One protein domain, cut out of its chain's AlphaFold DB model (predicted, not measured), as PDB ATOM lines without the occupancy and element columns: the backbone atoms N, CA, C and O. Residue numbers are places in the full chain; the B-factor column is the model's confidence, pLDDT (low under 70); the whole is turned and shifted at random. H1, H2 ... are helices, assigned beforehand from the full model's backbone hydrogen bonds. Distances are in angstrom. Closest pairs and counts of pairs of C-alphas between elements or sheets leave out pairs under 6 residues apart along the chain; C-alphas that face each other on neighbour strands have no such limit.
ATOM      1  N   THR A  12      14.214  -1.359   9.760       55.00
ATOM      2  CA  THR A  12      13.914   0.071   9.683       55.00
ATOM      3  C   THR A  12      13.331   0.678  10.950       55.00
ATOM      4  O   THR A  12      13.751   1.774  11.299       55.00
ATOM      5  N   GLU A  13      12.439   0.003  11.680       58.66
ATOM      6  CA  GLU A  13      11.820   0.559  12.901       58.66
ATOM      7  C   GLU A  13      12.851   0.888  13.975       58.66
ATOM      8  O   GLU A  13      12.848   1.978  14.551       58.66
ATOM      9  N   SER A  14      13.803  -0.017  14.185       56.62
ATOM     10  CA  SER A  14      14.874   0.203  15.153       56.62
ATOM     11  C   SER A  14      15.819   1.336  14.718       56.62
ATOM     12  O   SER A  14      16.236   2.119  15.567       56.62
ATOM     13  N   LEU A  15      16.091   1.485  13.415       57.88
ATOM     14  CA  LEU A  15      16.964   2.540  12.870       57.88
ATOM     15  C   LEU A  15      16.293   3.917  12.899       57.88
ATOM     16  O   LEU A  15      16.912   4.907  13.282       57.88
ATOM     17  N   CYS A  16      15.011   3.974  12.555       61.81
ATOM     18  CA  CYS A  16      14.241   5.209  12.526       61.81
ATOM     19  C   CYS A  16      13.973   5.742  13.933       61.81
ATOM     20  O   CYS A  16      14.046   6.950  14.137       61.81
ATOM     21  N   SER A  17      13.791   4.861  14.928       61.34
ATOM     22  CA  SER A  17      13.697   5.293  16.330       61.34
ATOM     23  C   SER A  17      14.980   5.978  16.827       61.34
ATOM     24  O   SER A  17      14.898   6.943  17.580       61.34
ATOM     25  N   VAL A  18      16.157   5.536  16.359       55.03
ATOM     26  CA  VAL A  18      17.455   6.152  16.696       55.03
ATOM     27  C   VAL A  18      17.634   7.495  15.981       55.03
ATOM     28  O   VAL A  18      18.219   8.414  16.546       55.03
ATOM     29  N   ALA A  19      17.100   7.628  14.766       57.50
ATOM     30  CA  ALA A  19      17.165   8.852  13.965       57.50
ATOM     31  C   ALA A  19      16.045   9.870  14.274       57.50
ATOM     32  O   ALA A  19      15.999  10.926  13.649       57.50
ATOM     33  N   GLY A  20      15.117   9.563  15.190       61.72
ATOM     34  CA  GLY A  20      13.934  10.397  15.442       61.72
ATOM     35  C   GLY A  20      12.949  10.452  14.265       61.72
ATOM     36  O   GLY A  20      12.099  11.341  14.209       61.72
ATOM     37  N   ILE A  21      13.060   9.515  13.322       66.56
ATOM     38  CA  ILE A  21      12.196   9.416  12.147       66.56
ATOM     39  C   ILE A  21      10.928   8.665  12.549       66.56
ATOM     40  O   ILE A  21      10.954   7.486  12.903       66.56
ATOM     41  N   ASP A  22       9.797   9.356  12.461       71.06
ATOM     42  CA  ASP A  22       8.486   8.748  12.642       71.06
ATOM     43  C   ASP A  22       8.071   8.006  11.363       71.06
ATOM     44  O   ASP A  22       7.521   8.593  10.430       71.06
ATOM     45  N   LEU A  23       8.340   6.698  11.329       67.94
ATOM     46  CA  LEU A  23       7.985   5.819  10.208       67.94
ATOM     47  C   LEU A  23       6.495   5.827   9.871       67.94
ATOM     48  O   LEU A  23       6.144   5.543   8.728       67.94
ATOM     49  N   SER A  24       5.621   6.158  10.829       72.31
ATOM     50  CA  SER A  24       4.179   6.218  10.575       72.31
ATOM     51  C   SER A  24       3.791   7.332   9.597       72.31
ATOM     52  O   SER A  24       2.698   7.298   9.030       72.31
ATOM     53  N   LYS A  25       4.695   8.292   9.362       76.50
ATOM     54  CA  LYS A  25       4.525   9.390   8.404       76.50
ATOM     55  C   LYS A  25       5.035   9.065   7.003       76.50
ATOM     56  O   LYS A  25       4.791   9.854   6.095       76.50
ATOM     57  N   LEU A  26       5.734   7.944   6.822       70.94
ATOM     58  CA  LEU A  26       6.288   7.543   5.533       70.94
ATOM     59  C   LEU A  26       5.356   6.562   4.822       70.94
ATOM     60  O   LEU A  26       4.830   5.612   5.404       70.94
ATOM     61  N   SER A  27       5.185   6.766   3.524       71.81
ATOM     62  CA  SER A  27       4.563   5.789   2.642       71.81
ATOM     63  C   SER A  27       5.464   4.565   2.462       71.81
ATOM     64  O   SER A  27       6.679   4.597   2.650       71.81
ATOM     65  N   ARG A  28       4.875   3.459   2.002       64.38
ATOM     66  CA  ARG A  28       5.610   2.214   1.733       64.38
ATOM     67  C   ARG A  28       6.789   2.395   0.763       64.38
ATOM     68  O   ARG A  28       7.794   1.712   0.917       64.38
ATOM     69  N   HIS A  29       6.668   3.279  -0.228       56.97
ATOM     70  CA  HIS A  29       7.747   3.540  -1.187       56.97
ATOM     71  C   HIS A  29       8.891   4.324  -0.544       56.97
ATOM     72  O   HIS A  29      10.048   3.991  -0.767       56.97
ATOM     73  N   GLU A  30       8.578   5.310   0.298       56.34
ATOM     74  CA  GLU A  30       9.584   6.083   1.036       56.34
ATOM     75  C   GLU A  30      10.342   5.203   2.034       56.34
ATOM     76  O   GLU A  30      11.557   5.320   2.147       56.34
ATOM     77  N   ILE A  31       9.656   4.255   2.683       64.00
ATOM     78  CA  ILE A  31      10.299   3.260   3.551       64.00
ATOM     79  C   ILE A  31      11.262   2.375   2.751       64.00
ATOM     80  O   ILE A  31      12.382   2.155   3.194       64.00
ATOM     81  N   LEU A  32      10.866   1.902   1.566       59.34
ATOM     82  CA  LEU A  32      11.735   1.078   0.715       59.34
ATOM     83  C   LEU A  32      12.965   1.847   0.213       59.34
ATOM     84  O   LEU A  32      14.057   1.289   0.170       59.34
ATOM     85  N   ILE A  33      12.799   3.120  -0.156       64.25
ATOM     86  CA  ILE A  33      13.914   3.983  -0.572       64.25
ATOM     87  C   ILE A  33      14.859   4.223   0.610       64.25
ATOM     88  O   ILE A  33      16.069   4.090   0.458       64.25
ATOM     89  N   LEU A  34      14.315   4.498   1.799       66.31
ATOM     90  CA  LEU A  34      15.100   4.656   3.021       66.31
ATOM     91  C   LEU A  34      15.863   3.371   3.379       66.31
ATOM     92  O   LEU A  34      17.029   3.431   3.760       66.31
ATOM     93  N   GLU A  35      15.236   2.202   3.232       66.06
ATOM     94  CA  GLU A  35      15.890   0.900   3.417       66.06
ATOM     95  C   GLU A  35      17.051   0.695   2.447       66.06
ATOM     96  O   GLU A  35      18.117   0.247   2.869       66.06
ATOM     97  N   ALA A  36      16.851   1.033   1.171       64.44
ATOM     98  CA  ALA A  36      17.881   0.922   0.147       64.44
ATOM     99  C   ALA A  36      19.065   1.860   0.427       64.44
ATOM    100  O   ALA A  36      20.213   1.425   0.356       64.44
ATOM    101  N   GLU A  37      18.793   3.108   0.810       66.31
ATOM    102  CA  GLU A  37      19.832   4.091   1.124       66.31
ATOM    103  C   GLU A  37      20.637   3.670   2.359       66.31
ATOM    104  O   GLU A  37      21.867   3.654   2.340       66.31
ATOM    105  N   ILE A  38      19.962   3.220   3.422       70.31
ATOM    106  CA  ILE A  38      20.644   2.720   4.621       70.31
ATOM    107  C   ILE A  38      21.473   1.470   4.301       70.31
ATOM    108  O   ILE A  38      22.587   1.327   4.811       70.31
ATOM    109  N   PHE A  39      20.956   0.564   3.468       70.88
ATOM    110  CA  PHE A  39      21.704  -0.612   3.030       70.88
ATOM    111  C   PHE A  39      22.979  -0.220   2.278       70.88
ATOM    112  O   PHE A  39      24.034  -0.780   2.569       70.88
ATOM    113  N   LEU A  40      22.904   0.763   1.375       67.88
ATOM    114  CA  LEU A  40      24.058   1.249   0.619       67.88
ATOM    115  C   LEU A  40      25.134   1.833   1.547       67.88
ATOM    116  O   LEU A  40      26.301   1.457   1.453       67.88
ATOM    117  N   GLN A  41      24.739   2.679   2.501       69.75
ATOM    118  CA  GLN A  41      25.673   3.269   3.470       69.75
ATOM    119  C   GLN A  41      26.305   2.213   4.389       69.75
ATOM    120  O   GLN A  41      27.493   2.272   4.712       69.75
ATOM    121  N   LEU A  42      25.527   1.207   4.800       68.44
ATOM    122  CA  LEU A  42      26.038   0.082   5.582       68.44
ATOM    123  C   LEU A  42      27.019  -0.774   4.793       68.44
ATOM    124  O   LEU A  42      28.055  -1.159   5.334       68.44
ATOM    125  N   TYR A  43      26.690  -1.066   3.539       72.75
ATOM    126  CA  TYR A  43      27.557  -1.802   2.636       72.75
ATOM    127  C   TYR A  43      28.914  -1.101   2.501       72.75
ATOM    128  O   TYR A  43      29.947  -1.724   2.743       72.75
ATOM    129  N   GLU A  44      28.914   0.208   2.248       71.81
ATOM    130  CA  GLU A  44      30.132   1.020   2.152       71.81
ATOM    131  C   GLU A  44      30.951   1.044   3.452       71.81
ATOM    132  O   GLU A  44      32.179   0.884   3.438       71.81
ATOM    133  N   GLY A  45      30.281   1.181   4.599       68.44
ATOM    134  CA  GLY A  45      30.941   1.151   5.905       68.44
ATOM    135  C   GLY A  45      31.618  -0.193   6.187       68.44
ATOM    136  O   GLY A  45      32.788  -0.235   6.573       68.44
ATOM    137  N   VAL A  46      30.916  -1.301   5.941       68.69
ATOM    138  CA  VAL A  46      31.462  -2.660   6.101       68.69
ATOM    139  C   VAL A  46      32.601  -2.915   5.110       68.69
ATOM    140  O   VAL A  46      33.637  -3.464   5.497       68.69
ATOM    141  N   ARG A  47      32.458  -2.467   3.856       73.50
ATOM    142  CA  ARG A  47      33.497  -2.562   2.820       73.50
ATOM    143  C   ARG A  47      34.789  -1.874   3.259       73.50
ATOM    144  O   ARG A  47      35.872  -2.445   3.121       73.50
ATOM    145  N   THR A  48      34.672  -0.680   3.837       75.81
ATOM    146  CA  THR A  48      35.818   0.094   4.336       75.81
ATOM    147  C   THR A  48      36.550  -0.639   5.458       75.81
ATOM    148  O   THR A  48      37.770  -0.777   5.399       75.81
ATOM    149  N   ILE A  49      35.817  -1.185   6.436       71.38
ATOM    150  CA  ILE A  49      36.409  -1.955   7.543       71.38
ATOM    151  C   ILE A  49      37.210  -3.147   7.007       71.38
ATOM    152  O   ILE A  49      38.347  -3.370   7.424       71.38
ATOM    153  N   TYR A  50      36.650  -3.900   6.059       71.00
ATOM    154  CA  TYR A  50      37.345  -5.058   5.504       71.00
ATOM    155  C   TYR A  50      38.588  -4.670   4.702       71.00
ATOM    156  O   TYR A  50      39.618  -5.346   4.801       71.00
ATOM    157  N   ARG A  51      38.515  -3.584   3.922       76.19
ATOM    158  CA  ARG A  51      39.671  -3.050   3.191       76.19
ATOM    159  C   ARG A  51      40.809  -2.704   4.145       76.19
ATOM    160  O   ARG A  51      41.943  -3.102   3.891       76.19
ATOM    161  N   ASP A  52      40.504  -2.045   5.259       79.19
ATOM    162  CA  ASP A  52      41.501  -1.696   6.272       79.19
ATOM    163  C   ASP A  52      42.096  -2.931   6.959       79.19
ATOM    164  O   ASP A  52      43.317  -3.018   7.123       79.19
ATOM    165  N   GLN A  53      41.258  -3.914   7.308       72.38
ATOM    166  CA  GLN A  53      41.698  -5.179   7.911       72.38
ATOM    167  C   GLN A  53      42.599  -5.997   6.974       72.38
ATOM    168  O   GLN A  53      43.523  -6.664   7.438       72.38
ATOM    169  N   ASN A  54      42.375  -5.918   5.660       71.94
ATOM    170  CA  ASN A  54      43.094  -6.698   4.650       71.94
ATOM    171  C   ASN A  54      44.053  -5.852   3.803       71.94
ATOM    172  O   ASN A  54      44.502  -6.298   2.747       71.94
ATOM    173  N   LYS A  55      44.415  -4.644   4.250       81.62
ATOM    174  CA  LYS A  55      45.245  -3.710   3.468       81.62
ATOM    175  C   LYS A  55      46.561  -4.328   2.993       81.62
ATOM    176  O   LYS A  55      47.005  -4.065   1.880       81.62
ATOM    177  N   ASP A  56      47.187  -5.162   3.824       80.19
ATOM    178  CA  ASP A  56      48.467  -5.791   3.496       80.19
ATOM    179  C   ASP A  56      48.282  -6.956   2.520       80.19
ATOM    180  O   ASP A  56      49.117  -7.160   1.645       80.19
ATOM    181  N   PHE A  57      47.147  -7.653   2.585       75.44
ATOM    182  CA  PHE A  57      46.757  -8.641   1.584       75.44
ATOM    183  C   PHE A  57      46.501  -7.985   0.220       75.44
ATOM    184  O   PHE A  57      47.063  -8.423  -0.785       75.44
ATOM    185  N   PHE A  58      45.743  -6.884   0.185       75.19
ATOM    186  CA  PHE A  58      45.499  -6.127  -1.046       75.19
ATOM    187  C   PHE A  58      46.791  -5.543  -1.636       75.19
ATOM    188  O   PHE A  58      47.008  -5.646  -2.836       75.19
ATOM    189  N   ARG A  59      47.729  -5.067  -0.804       78.31
ATOM    190  CA  ARG A  59      49.067  -4.635  -1.262       78.31
ATOM    191  C   ARG A  59      49.878  -5.742  -1.939       78.31
ATOM    192  O   ARG A  59      50.707  -5.446  -2.801       78.31
ATOM    193  N   LEU A  60      49.706  -6.995  -1.516       77.69
ATOM    194  CA  LEU A  60      50.444  -8.143  -2.050       77.69
ATOM    195  C   LEU A  60      49.830  -8.675  -3.347       77.69
ATOM    196  O   LEU A  60      50.551  -9.173  -4.217       77.69
ATOM    197  N   ILE A  61      48.512  -8.561  -3.503       69.31
ATOM    198  CA  ILE A  61      47.845  -8.893  -4.755       69.31
ATOM    199  C   ILE A  61      48.113  -7.759  -5.744       69.31
ATOM    200  O   ILE A  61      47.629  -6.649  -5.588       69.31
ATOM    201  N   LYS A  62      48.866  -8.035  -6.817       62.16
ATOM    202  CA  LYS A  62      48.992  -7.133  -7.980       62.16
ATOM    203  C   LYS A  62      47.662  -7.061  -8.754       62.16
ATOM    204  O   LYS A  62      47.574  -7.525  -9.891       62.16
ATOM    205  N   GLY A  63      46.606  -6.577  -8.110       62.41
ATOM    206  CA  GLY A  63      45.274  -6.386  -8.671       62.41
ATOM    207  C   GLY A  63      45.085  -4.964  -9.186       62.41
ATOM    208  O   GLY A  63      45.772  -4.038  -8.764       62.41
ATOM    209  N   SER A  64      44.156  -4.784 -10.123       73.12
ATOM    210  CA  SER A  64      43.568  -3.468 -10.366       73.12
ATOM    211  C   SER A  64      42.602  -3.135  -9.226       73.12
ATOM    212  O   SER A  64      42.054  -4.045  -8.611       73.12
ATOM    213  N   HIS A  65      42.324  -1.847  -9.004       72.06
ATOM    214  CA  HIS A  65      41.288  -1.402  -8.061       72.06
ATOM    215  C   HIS A  65      39.952  -2.135  -8.282       72.06
ATOM    216  O   HIS A  65      39.312  -2.555  -7.332       72.06
ATOM    217  N   GLN A  66      39.569  -2.375  -9.542       71.88
ATOM    218  CA  GLN A  66      38.364  -3.142  -9.870       71.88
ATOM    219  C   GLN A  66      38.393  -4.564  -9.295       71.88
ATOM    220  O   GLN A  66      37.402  -5.028  -8.758       71.88
ATOM    221  N   LYS A  67      39.542  -5.243  -9.346       72.25
ATOM    222  CA  LYS A  67      39.679  -6.598  -8.803       72.25
ATOM    223  C   LYS A  67      39.583  -6.615  -7.275       72.25
ATOM    224  O   LYS A  67      39.134  -7.600  -6.707       72.25
ATOM    225  N   GLU A  68      40.021  -5.545  -6.612       71.31
ATOM    226  CA  GLU A  68      39.822  -5.385  -5.169       71.31
ATOM    227  C   GLU A  68      38.339  -5.196  -4.836       71.31
ATOM    228  O   GLU A  68      37.860  -5.810  -3.888       71.31
ATOM    229  N   GLU A  69      37.614  -4.405  -5.633       70.94
ATOM    230  CA  GLU A  69      36.162  -4.217  -5.498       70.94
ATOM    231  C   GLU A  69      35.388  -5.520  -5.711       70.94
ATOM    232  O   GLU A  69      34.594  -5.894  -4.851       70.94
ATOM    233  N   ASP A  70      35.689  -6.268  -6.775       71.62
ATOM    234  CA  ASP A  70      35.039  -7.555  -7.049       71.62
ATOM    235  C   ASP A  70      35.269  -8.540  -5.883       71.62
ATOM    236  O   ASP A  70      34.357  -9.226  -5.428       71.62
ATOM    237  N   MET A  71      36.482  -8.558  -5.312       72.69
ATOM    238  CA  MET A  71      36.790  -9.392  -4.146       72.69
ATOM    239  C   MET A  71      36.066  -8.941  -2.873       72.69
ATOM    240  O   MET A  71      35.745  -9.783  -2.034       72.69
ATOM    241  N   LEU A  72      35.844  -7.638  -2.695       71.31
ATOM    242  CA  LEU A  72      35.083  -7.093  -1.570       71.31
ATOM    243  C   LEU A  72      33.607  -7.487  -1.665       71.31
ATOM    244  O   LEU A  72      33.031  -7.920  -0.665       71.31
ATOM    245  N   GLU A  73      33.028  -7.388  -2.861       70.25
ATOM    246  CA  GLU A  73      31.656  -7.811  -3.159       70.25
ATOM    247  C   GLU A  73      31.471  -9.311  -2.912       70.25
ATOM    248  O   GLU A  73      30.619  -9.713  -2.111       70.25
ATOM    249  N   ASP A  74      32.343 -10.131  -3.501       72.75
ATOM    250  CA  ASP A  74      32.311 -11.596  -3.407       72.75
ATOM    251  C   ASP A  74      32.498 -12.120  -1.974       72.75
ATOM    252  O   ASP A  74      32.096 -13.235  -1.638       72.75
ATOM    253  N   ASN A  75      33.129 -11.331  -1.101       77.44
ATOM    254  CA  ASN A  75      33.404 -11.732   0.276       77.44
ATOM    255  C   ASN A  75      32.558 -10.976   1.304       77.44
ATOM    256  O   ASN A  75      32.734 -11.204   2.498       77.44
ATOM    257  N   PHE A  76      31.595 -10.146   0.898       80.56
ATOM    258  CA  PHE A  76      30.817  -9.331   1.836       80.56
ATOM    259  C   PHE A  76      30.166 -10.161   2.955       80.56
ATOM    260  O   PHE A  76      30.330  -9.876   4.143       80.56
ATOM    261  N   ALA A  77      29.466 -11.242   2.600       84.75
ATOM    262  CA  ALA A  77      28.828 -12.113   3.586       84.75
ATOM    263  C   ALA A  77      29.849 -12.791   4.511       84.75
ATOM    264  O   ALA A  77      29.607 -12.924   5.711       84.75
ATOM    265  N   ARG A  78      31.010 -13.170   3.966       88.19
ATOM    266  CA  ARG A  78      32.127 -13.717   4.733       88.19
ATOM    267  C   ARG A  78      32.628 -12.717   5.773       88.19
ATOM    268  O   ARG A  78      32.897 -13.120   6.904       88.19
ATOM    269  N   CYS A  79      32.732 -11.437   5.422       83.69
ATOM    270  CA  CYS A  79      33.131 -10.377   6.349       83.69
ATOM    271  C   CYS A  79      32.165 -10.303   7.531       83.69
ATOM    272  O   CYS A  79      32.587 -10.349   8.683       83.69
ATOM    273  N   VAL A  80      30.865 -10.254   7.234       85.81
ATOM    274  CA  VAL A  80      29.819 -10.140   8.254       85.81
ATOM    275  C   VAL A  80      29.815 -11.357   9.183       85.81
ATOM    276  O   VAL A  80      29.748 -11.196  10.399       85.81
ATOM    277  N   ILE A  81      29.934 -12.575   8.640       89.88
ATOM    278  CA  ILE A  81      29.993 -13.804   9.450       89.88
ATOM    279  C   ILE A  81      31.225 -13.804  10.359       89.88
ATOM    280  O   ILE A  81      31.102 -14.097  11.546       89.88
ATOM    281  N   ASN A  82      32.402 -13.469   9.830       89.06
ATOM    282  CA  ASN A  82      33.628 -13.484  10.626       89.06
ATOM    283  C   ASN A  82      33.629 -12.402  11.711       89.06
ATOM    284  O   ASN A  82      34.108 -12.662  12.813       89.06
ATOM    285  N   ASP A  83      33.049 -11.229  11.454       85.75
ATOM    286  CA  ASP A  83      32.900 -10.206  12.491       85.75
ATOM    287  C   ASP A  83      31.943 -10.655  13.612       85.75
ATOM    288  O   ASP A  83      32.263 -10.493  14.793       85.75
ATOM    289  N   ILE A  84      30.830 -11.322  13.263       89.75
ATOM    290  CA  ILE A  84      29.936 -11.964  14.242       89.75
ATOM    291  C   ILE A  84      30.706 -12.995  15.076       89.75
ATOM    292  O   ILE A  84      30.618 -12.968  16.300       89.75
ATOM    293  N   LEU A  85      31.477 -13.886  14.450       90.81
ATOM    294  CA  LEU A  85      32.243 -14.909  15.174       90.81
ATOM    295  C   LEU A  85      33.306 -14.288  16.093       90.81
ATOM    296  O   LEU A  85      33.490 -14.744  17.217       90.81
ATOM    297  N   THR A  86      33.958 -13.213  15.646       89.81
ATOM    298  CA  THR A  86      34.984 -12.492  16.423       89.81
ATOM    299  C   THR A  86      34.394 -11.769  17.637       89.81
ATOM    300  O   THR A  86      35.114 -11.459  18.579       89.81
ATOM    301  N   SER A  87      33.085 -11.494  17.648       87.06
ATOM    302  CA  SER A  87      32.404 -10.968  18.839       87.06
ATOM    303  C   SER A  87      32.274 -11.979  19.979       87.06
ATOM    304  O   SER A  87      31.946 -11.578  21.090       87.06
ATOM    305  N   GLU A  88      32.465 -13.272  19.694       89.75
ATOM    306  CA  GLU A  88      32.220 -14.398  20.606       89.75
ATOM    307  C   GLU A  88      30.760 -14.531  21.103       89.75
ATOM    308  O   GLU A  88      30.435 -15.487  21.806       89.75
ATOM    309  N   GLU A  89      29.838 -13.649  20.690       89.69
ATOM    310  CA  GLU A  89      28.410 -13.731  21.037       89.69
ATOM    311  C   GLU A  89      27.694 -14.884  20.323       89.69
ATOM    312  O   GLU A  89      26.663 -15.376  20.790       89.69
ATOM    313  N   TYR A  90      28.232 -15.321  19.183       94.06
ATOM    314  CA  TYR A  90      27.686 -16.405  18.378       94.06
ATOM    315  C   TYR A  90      28.780 -17.369  17.932       94.06
ATOM    316  O   TYR A  90      29.875 -16.980  17.538       94.06
ATOM    317  N   THR A  91      28.425 -18.649  17.922       95.50
ATOM    318  CA  THR A  91      29.211 -19.722  17.314       95.50
ATOM    319  C   THR A  91      28.688 -20.035  15.913       95.50
ATOM    320  O   THR A  91      27.571 -19.647  15.557       95.50
ATOM    321  N   LEU A  92      29.453 -20.789  15.120       94.44
ATOM    322  CA  LEU A  92      29.025 -21.239  13.791       94.44
ATOM    323  C   LEU A  92      27.667 -21.991  13.821       94.44
ATOM    324  O   LEU A  92      26.770 -21.599  13.065       94.44
ATOM    325  N   PRO A  93      27.423 -22.944  14.754       95.94
ATOM    326  CA  PRO A  93      26.096 -23.542  14.938       95.94
ATOM    327  C   PRO A  93      25.014 -22.526  15.331       95.94
ATOM    328  O   PRO A  93      23.858 -22.646  14.922       95.94
ATOM    329  N   GLY A  94      25.368 -21.504  16.117       94.81
ATOM    330  CA  GLY A  94      24.448 -20.431  16.504       94.81
ATOM    331  C   GLY A  94      23.987 -19.600  15.304       94.81
ATOM    332  O   GLY A  94      22.794 -19.322  15.160       94.81
ATOM    333  N   ILE A  95      24.912 -19.266  14.401       94.88
ATOM    334  CA  ILE A  95      24.612 -18.573  13.141       94.88
ATOM    335  C   ILE A  95      23.754 -19.461  12.231       94.88
ATOM    336  O   ILE A  95      22.759 -18.989  11.671       94.88
ATOM    337  N   ALA A  96      24.090 -20.748  12.111       94.62
ATOM    338  CA  ALA A  96      23.325 -21.730  11.340       94.62
ATOM    339  C   ALA A  96      21.871 -21.828  11.836       94.62
ATOM    340  O   ALA A  96      20.920 -21.703  11.057       94.62
ATOM    341  N   CYS A  97      21.692 -21.927  13.156       94.94
ATOM    342  CA  CYS A  97      20.384 -21.946  13.803       94.94
ATOM    343  C   CYS A  97      19.580 -20.666  13.514       94.94
ATOM    344  O   CYS A  97      18.428 -20.747  13.081       94.94
ATOM    345  N   TYR A  98      20.192 -19.488  13.682       92.25
ATOM    346  CA  TYR A  98      19.527 -18.203  13.447       92.25
ATOM    347  C   TYR A  98      19.113 -18.019  11.980       92.25
ATOM    348  O   TYR A  98      17.987 -17.627  11.665       92.25
ATOM    349  N   THR A  99      20.029 -18.320  11.062       88.94
ATOM    350  CA  THR A  99      19.822 -18.126   9.622       88.94
ATOM    351  C   THR A  99      19.001 -19.243   8.981       88.94
ATOM    352  O   THR A  99      18.592 -19.092   7.825       88.94
ATOM    353  N   GLN A 100      18.695 -20.312   9.728       91.88
ATOM    354  CA  GLN A 100      18.029 -21.532   9.259       91.88
ATOM    355  C   GLN A 100      18.758 -22.171   8.075       91.88
ATOM    356  O   GLN A 100      18.118 -22.638   7.131       91.88
ATOM    357  N   MET A 101      20.087 -22.127   8.105       91.75
ATOM    358  CA  MET A 101      20.946 -22.758   7.113       91.75
ATOM    359  C   MET A 101      21.735 -23.889   7.761       91.75
ATOM    360  O   MET A 101      22.020 -23.821   8.957       91.75
ATOM    361  N   PRO A 102      22.090 -24.924   6.990       93.94
ATOM    362  CA  PRO A 102      23.039 -25.932   7.433       93.94
ATOM    363  C   PRO A 102      24.383 -25.315   7.856       93.94
ATOM    364  O   PRO A 102      24.828 -24.317   7.289       93.94
ATOM    365  N   GLU A 103      25.012 -25.888   8.881       95.00
ATOM    366  CA  GLU A 103      26.265 -25.374   9.446       95.00
ATOM    367  C   GLU A 103      27.430 -25.430   8.449       95.00
ATOM    368  O   GLU A 103      28.220 -24.494   8.384       95.00
ATOM    369  N   ASP A 104      27.492 -26.475   7.626       93.75
ATOM    370  CA  ASP A 104      28.432 -26.622   6.508       93.75
ATOM    371  C   ASP A 104      28.297 -25.482   5.489       93.75
ATOM    372  O   ASP A 104      29.298 -24.920   5.056       93.75
ATOM    373  N   VAL A 105      27.072 -25.040   5.189       90.19
ATOM    374  CA  VAL A 105      26.851 -23.874   4.318       90.19
ATOM    375  C   VAL A 105      27.387 -22.591   4.961       90.19
ATOM    376  O   VAL A 105      27.972 -21.757   4.269       90.19
ATOM    377  N   ILE A 106      27.213 -22.411   6.274       93.25
ATOM    378  CA  ILE A 106      27.786 -21.256   6.989       93.25
ATOM    379  C   ILE A 106      29.311 -21.321   6.985       93.25
ATOM    380  O   ILE A 106      29.958 -20.299   6.753       93.25
ATOM    381  N   TYR A 107      29.867 -22.509   7.219       93.19
ATOM    382  CA  TYR A 107      31.300 -22.758   7.177       93.19
ATOM    383  C   TYR A 107      31.876 -22.376   5.813       93.19
ATOM    384  O   TYR A 107      32.790 -21.557   5.758       93.19
ATOM    385  N   ASP A 108      31.280 -22.866   4.724       92.19
ATOM    386  CA  ASP A 108      31.735 -22.593   3.361       92.19
ATOM    387  C   ASP A 108      31.742 -21.095   3.037       92.19
ATOM    388  O   ASP A 108      32.667 -20.596   2.393       92.19
ATOM    389  N   ILE A 109      30.740 -20.343   3.496       90.69
ATOM    390  CA  ILE A 109      30.711 -18.887   3.307       90.69
ATOM    391  C   ILE A 109      31.789 -18.220   4.177       90.69
ATOM    392  O   ILE A 109      32.526 -17.359   3.697       90.69
ATOM    393  N   ALA A 110      31.934 -18.631   5.441       88.50
ATOM    394  CA  ALA A 110      32.922 -18.073   6.371       88.50
ATOM    395  C   ALA A 110      34.376 -18.291   5.907       88.50
ATOM    396  O   ALA A 110      35.240 -17.428   6.113       88.50
ATOM    397  N   THR A 111      34.644 -19.420   5.247       87.12
ATOM    398  CA  THR A 111      35.956 -19.755   4.679       87.12
ATOM    399  C   THR A 111      36.148 -19.245   3.251       87.12
ATOM    400  O   THR A 111      37.261 -19.324   2.733       87.12
ATOM    401  N   GLY A 112      35.108 -18.689   2.621       83.06
ATOM    402  CA  GLY A 112      35.155 -18.184   1.245       83.06
ATOM    403  C   GLY A 112      35.105 -19.274   0.168       83.06
ATOM    404  O   GLY A 112      35.454 -19.005  -0.977       83.06
ATOM    405  N   LEU A 113      34.683 -20.492   0.518       84.75
ATOM    406  CA  LEU A 113      34.359 -21.552  -0.446       84.75
ATOM    407  C   LEU A 113      33.047 -21.257  -1.188       84.75
ATOM    408  O   LEU A 113      32.881 -21.670  -2.332       84.75
ATOM    409  N   ASN A 114      32.143 -20.503  -0.556       82.06
ATOM    410  CA  ASN A 114      30.935 -19.972  -1.176       82.06
ATOM    411  C   ASN A 114      30.941 -18.436  -1.139       82.06
ATOM    412  O   ASN A 114      30.661 -17.827  -0.105       82.06
ATOM    413  N   THR A 115      31.236 -17.820  -2.283       74.88
ATOM    414  CA  THR A 115      31.300 -16.359  -2.464       74.88
ATOM    415  C   THR A 115      29.998 -15.744  -2.981       74.88
ATOM    416  O   THR A 115      29.898 -14.534  -3.145       74.88
ATOM    417  N   SER A 116      28.961 -16.546  -3.243       77.94
ATOM    418  CA  SER A 116      27.708 -16.044  -3.825       77.94
ATOM    419  C   SER A 116      26.479 -16.501  -3.036       77.94
ATOM    420  O   SER A 116      25.600 -17.185  -3.575       77.94
ATOM    421  N   PRO A 117      26.373 -16.142  -1.743       81.94
ATOM    422  CA  PRO A 117      25.195 -16.473  -0.964       81.94
ATOM    423  C   PRO A 117      23.964 -15.705  -1.451       81.94
ATOM    424  O   PRO A 117      24.038 -14.578  -1.934       81.94
ATOM    425  N   SER A 118      22.788 -16.309  -1.272       81.38
ATOM    426  CA  SER A 118      21.529 -15.675  -1.676       81.38
ATOM    427  C   SER A 118      21.291 -14.342  -0.951       81.38
ATOM    428  O   SER A 118      21.575 -14.212   0.239       81.38
ATOM    429  N   ALA A 119      20.642 -13.385  -1.618       74.00
ATOM    430  CA  ALA A 119      20.269 -12.106  -1.006       74.00
ATOM    431  C   ALA A 119      19.455 -12.276   0.294       74.00
ATOM    432  O   ALA A 119      19.660 -11.562   1.271       74.00
ATOM    433  N   LYS A 120      18.576 -13.287   0.357       76.56
ATOM    434  CA  LYS A 120      17.810 -13.614   1.572       76.56
ATOM    435  C   LYS A 120      18.717 -14.006   2.741       76.56
ATOM    436  O   LYS A 120      18.420 -13.659   3.884       76.56
ATOM    437  N   PHE A 121      19.792 -14.739   2.464       84.38
ATOM    438  CA  PHE A 121      20.798 -15.072   3.465       84.38
ATOM    439  C   PHE A 121      21.554 -13.822   3.920       84.38
ATOM    440  O   PHE A 121      21.681 -13.605   5.122       84.38
ATOM    441  N   ILE A 122      21.963 -12.969   2.975       82.19
ATOM    442  CA  ILE A 122      22.637 -11.699   3.273       82.19
ATOM    443  C   ILE A 122      21.776 -10.835   4.208       82.19
ATOM    444  O   ILE A 122      22.256 -10.363   5.235       82.19
ATOM    445  N   CYS A 123      20.473 -10.705   3.944       78.19
ATOM    446  CA  CYS A 123      19.582  -9.972   4.846       78.19
ATOM    447  C   CYS A 123      19.539 -10.587   6.255       78.19
ATOM    448  O   CYS A 123      19.620  -9.862   7.241       78.19
ATOM    449  N   ARG A 124      19.450 -11.920   6.367       83.31
ATOM    450  CA  ARG A 124      19.429 -12.615   7.669       83.31
ATOM    451  C   ARG A 124      20.733 -12.434   8.442       83.31
ATOM    452  O   ARG A 124      20.683 -12.245   9.655       83.31
ATOM    453  N   ILE A 125      21.883 -12.485   7.772       88.00
ATOM    454  CA  ILE A 125      23.167 -12.312   8.456       88.00
ATOM    455  C   ILE A 125      23.397 -10.855   8.868       88.00
ATOM    456  O   ILE A 125      23.928 -10.614   9.945       88.00
ATOM    457  N   ILE A 126      22.914  -9.881   8.089       82.12
ATOM    458  CA  ILE A 126      22.915  -8.468   8.497       82.12
ATOM    459  C   ILE A 126      21.984  -8.247   9.697       82.12
ATOM    460  O   ILE A 126      22.360  -7.542  10.632       82.12
ATOM    461  N   GLU A 127      20.787  -8.852   9.710       82.69
ATOM    462  CA  GLU A 127      19.884  -8.813  10.874       82.69
ATOM    463  C   GLU A 127      20.589  -9.334  12.138       82.69
ATOM    464  O   GLU A 127      20.475  -8.711  13.190       82.69
ATOM    465  N   LEU A 128      21.353 -10.425  12.026       86.69
ATOM    466  CA  LEU A 128      22.135 -10.981  13.133       86.69
ATOM    467  C   LEU A 128      23.312 -10.078  13.534       86.69
ATOM    468  O   LEU A 128      23.514  -9.777  14.706       86.69
ATOM    469  N   HIS A 129      24.074  -9.587  12.563       86.25
ATOM    470  CA  HIS A 129      25.199  -8.687  12.807       86.25
ATOM    471  C   HIS A 129      24.764  -7.424  13.553       86.25
ATOM    472  O   HIS A 129      25.453  -6.957  14.457       86.25
ATOM    473  N   ARG A 130      23.565  -6.913  13.265       78.94
ATOM    474  CA  ARG A 130      22.968  -5.793  14.001       78.94
ATOM    475  C   ARG A 130      22.728  -6.067  15.474       78.94
ATOM    476  O   ARG A 130      22.800  -5.129  16.264       78.94
ATOM    477  N   THR A 131      22.397  -7.300  15.851       80.81
ATOM    478  CA  THR A 131      22.174  -7.621  17.265       80.81
ATOM    479  C   THR A 131      23.482  -7.684  18.042       80.81
ATOM    480  O   THR A 131      23.466  -7.363  19.226       80.81
ATOM    481  N   VAL A 132      24.579  -8.024  17.360       83.88
ATOM    482  CA  VAL A 132      25.941  -8.122  17.906       83.88
ATOM    483  C   VAL A 132      26.655  -6.761  17.916       83.88
ATOM    484  O   VAL A 132      27.314  -6.382  18.874       83.88
ATOM    485  N   ARG A 133      26.504  -5.960  16.857       77.00
ATOM    486  CA  ARG A 133      27.217  -4.683  16.667       77.00
ATOM    487  C   ARG A 133      26.337  -3.453  16.878       77.00
ATOM    488  O   ARG A 133      26.497  -2.452  16.184       77.00
ATOM    489  N   LYS A 134      25.408  -3.496  17.836       76.25
ATOM    490  CA  LYS A 134      24.421  -2.419  18.080       76.25
ATOM    491  C   LYS A 134      25.048  -1.022  18.133       76.25
ATOM    492  O   LYS A 134      24.544  -0.108  17.480       76.25
ATOM    493  N   ASP A 135      26.168  -0.880  18.839       72.50
ATOM    494  CA  ASP A 135      26.865   0.401  18.998       72.50
ATOM    495  C   ASP A 135      27.437   0.932  17.681       72.50
ATOM    496  O   ASP A 135      27.354   2.130  17.415       72.50
ATOM    497  N   LEU A 136      27.973   0.055  16.826       70.38
ATOM    498  CA  LEU A 136      28.493   0.434  15.513       70.38
ATOM    499  C   LEU A 136      27.370   0.970  14.621       70.38
ATOM    500  O   LEU A 136      27.508   2.039  14.030       70.38
ATOM    501  N   TYR A 137      26.232   0.272  14.572       69.69
ATOM    502  CA  TYR A 137      25.066   0.737  13.819       69.69
ATOM    503  C   TYR A 137      24.545   2.072  14.363       69.69
ATOM    504  O   TYR A 137      24.248   2.972  13.580       69.69
ATOM    505  N   ALA A 138      24.489   2.239  15.686       67.88
ATOM    506  CA  ALA A 138      24.095   3.504  16.300       67.88
ATOM    507  C   ALA A 138      25.060   4.649  15.942       67.88
ATOM    508  O   ALA A 138      24.616   5.752  15.621       67.88
ATOM    509  N   GLN A 139      26.373   4.396  15.940       67.75
ATOM    510  CA  GLN A 139      27.388   5.381  15.550       67.75
ATOM    511  C   GLN A 139      27.293   5.768  14.072       67.75
ATOM    512  O   GLN A 139      27.385   6.954  13.759       67.75
ATOM    513  N   ILE A 140      27.091   4.799  13.174       64.31
ATOM    514  CA  ILE A 140      26.911   5.049  11.736       64.31
ATOM    515  C   ILE A 140      25.677   5.929  11.511       64.31
ATOM    516  O   ILE A 140      25.775   6.969  10.868       64.31
ATOM    517  N   ILE A 141      24.538   5.576  12.115       66.75
ATOM    518  CA  ILE A 141      23.302   6.364  11.995       66.75
ATOM    519  C   ILE A 141      23.470   7.767  12.572       66.75
ATOM    520  O   ILE A 141      23.019   8.744  11.970       66.75
ATOM    521  N   LYS A 142      24.162   7.899  13.708       65.88
ATOM    522  CA  LYS A 142      24.486   9.209  14.266       65.88
ATOM    523  C   LYS A 142      25.316  10.034  13.283       65.88
ATOM    524  O   LYS A 142      24.975  11.186  13.054       65.88
ATOM    525  N   LYS A 143      26.361   9.477  12.665       61.91
ATOM    526  CA  LYS A 143      27.164  10.206  11.664       61.91
ATOM    527  C   LYS A 143      26.311  10.673  10.486       61.91
ATOM    528  O   LYS A 143      26.317  11.862  10.198       61.91
ATOM    529  N   ILE A 144      25.497   9.781   9.918       61.88
ATOM    530  CA  ILE A 144      24.597  10.098   8.797       61.88
ATOM    531  C   ILE A 144      23.653  11.254   9.164       61.88
ATOM    532  O   ILE A 144      23.520  12.221   8.423       61.88
ATOM    533  N   THR A 145      23.024  11.198  10.337       62.41
ATOM    534  CA  THR A 145      22.069  12.234  10.772       62.41
ATOM    535  C   THR A 145      22.742  13.554  11.164       62.41
ATOM    536  O   THR A 145      22.185  14.623  10.914       62.41
ATOM    537  N   THR A 146      23.950  13.514  11.735       63.16
ATOM    538  CA  THR A 146      24.660  14.728  12.181       63.16
ATOM    539  C   THR A 146      25.355  15.452  11.020       63.16
ATOM    540  O   THR A 146      25.396  16.679  11.015       63.16
ATOM    541  N   GLU A 147      25.862  14.731  10.013       52.78
ATOM    542  CA  GLU A 147      26.495  15.337   8.825       52.78
ATOM    543  C   GLU A 147      25.481  16.072   7.934       52.78
ATOM    544  O   GLU A 147      25.811  17.106   7.360       52.78
ATOM    545  N   HIS A 148      24.217  15.639   7.913       48.53
ATOM    546  CA  HIS A 148      23.135  16.379   7.252       48.53
ATOM    547  C   HIS A 148      22.625  17.598   8.042       48.53
ATOM    548  O   HIS A 148      21.915  18.423   7.478       48.53
ATOM    549  N   SER A 149      23.012  17.756   9.315       42.22
ATOM    550  CA  SER A 149      22.602  18.893  10.162       42.22
ATOM    551  C   SER A 149      23.505  20.131  10.022       42.22
ATOM    552  O   SER A 149      23.234  21.156  10.637       42.22
TER     553      SER A 149
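AT A GLANCE: This is residues 12 to 149 of the 152 residues of an uncharacterized protein of Gammaproteobacteria bacterium RIFCSPHIGHO2_12_FULL_38_11 (UniProt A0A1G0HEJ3). One long helix, H2, runs as a spine along the model; beside its last part a cluster of four helices, H5 to H8, packs together, with H5 and H8 side by side and H6 and H7 on the side away from H2. H9 leaves this cluster, passes close to H2 and meets the short helix H1, while residues 52 to 57, of which 55 to 57 belong to H3, and residues 59 to 66 stick out at the far end of the model from H1. The printed part has 138 residues with nine named helices, H1 to H9 in chain order, and no named strand; the class is all helix. The whole is compact, with a radius of gyration of the C-alphas of 16.3 A and spans of 47 by 36 by 27 A.

HOW THE PARTS SIT: H2, residues 28 to 53, touches H5, residues 76 to 86, with residues 46 to 50 alone; the closest C-alphas, those of Tyr 50 and Cys 79, are 6.8 A apart. H5 is the hub, touching three helices. It touches H8, residues 119 to 132, at a shallow tilt of 29 degrees, the same way, with the C-alphas of Ile 84 and His 129 closest at 5.9 A. It is about perpendicular, at 76 degrees, to H7, residues 103 to 111, which it touches closest at the C-alphas of Arg 78 and Ala 110, 4.7 A apart. H6, residues 92 to 99, touches H7, closest at the C-alphas of Ala 96 and Glu 103, 5.1 A, and H8, closest at those of Thr 99 and Arg 124, 5.9 A. H4, residues 65 to 74, only just touches H2, with 3 pairs of C-alphas within 8 A, the closest those of Arg 47 and Leu 72 at 6.5 A. H3, residues 55 to 60, touches no helix. H9, residues 134 to 149, is close to H2 but not clearly touching, and with residues 138 to 145 alone touches H1, residues 12 to 19, closest at the C-alphas of Ala 19 and Thr 145, 6.8 A. In H2 to H7 every O i to N i+4 pair is within hydrogen-bond range; in H1 3 of 4 are, in H8 9 of 10 and in H9 10 of 12.

IN THESE COORDINATES: H2 is 37.4 A long, from C-alpha 28 at (5.610, 2.214, 1.733) to C-alpha 53 at (41.698, -5.179, 7.911). H9 is 22.8 A long and ends at C-alpha 149, (22.602, 18.893, 10.162). H8 measures 20.1 A, H5 15.5 A and H4 14.4 A; H1, H3, H6 and H7 are shorter.

THE WHOLE: The C-alphas farthest apart, those of Ser 24 and Lys 62, are 50.3 A apart. The printed part has no cut, and no link is long. Mean pLDDT of the printed part is 75.9; 42 residues are under 70, among them residues 12 to 21, 28 to 37 and 137 to 149.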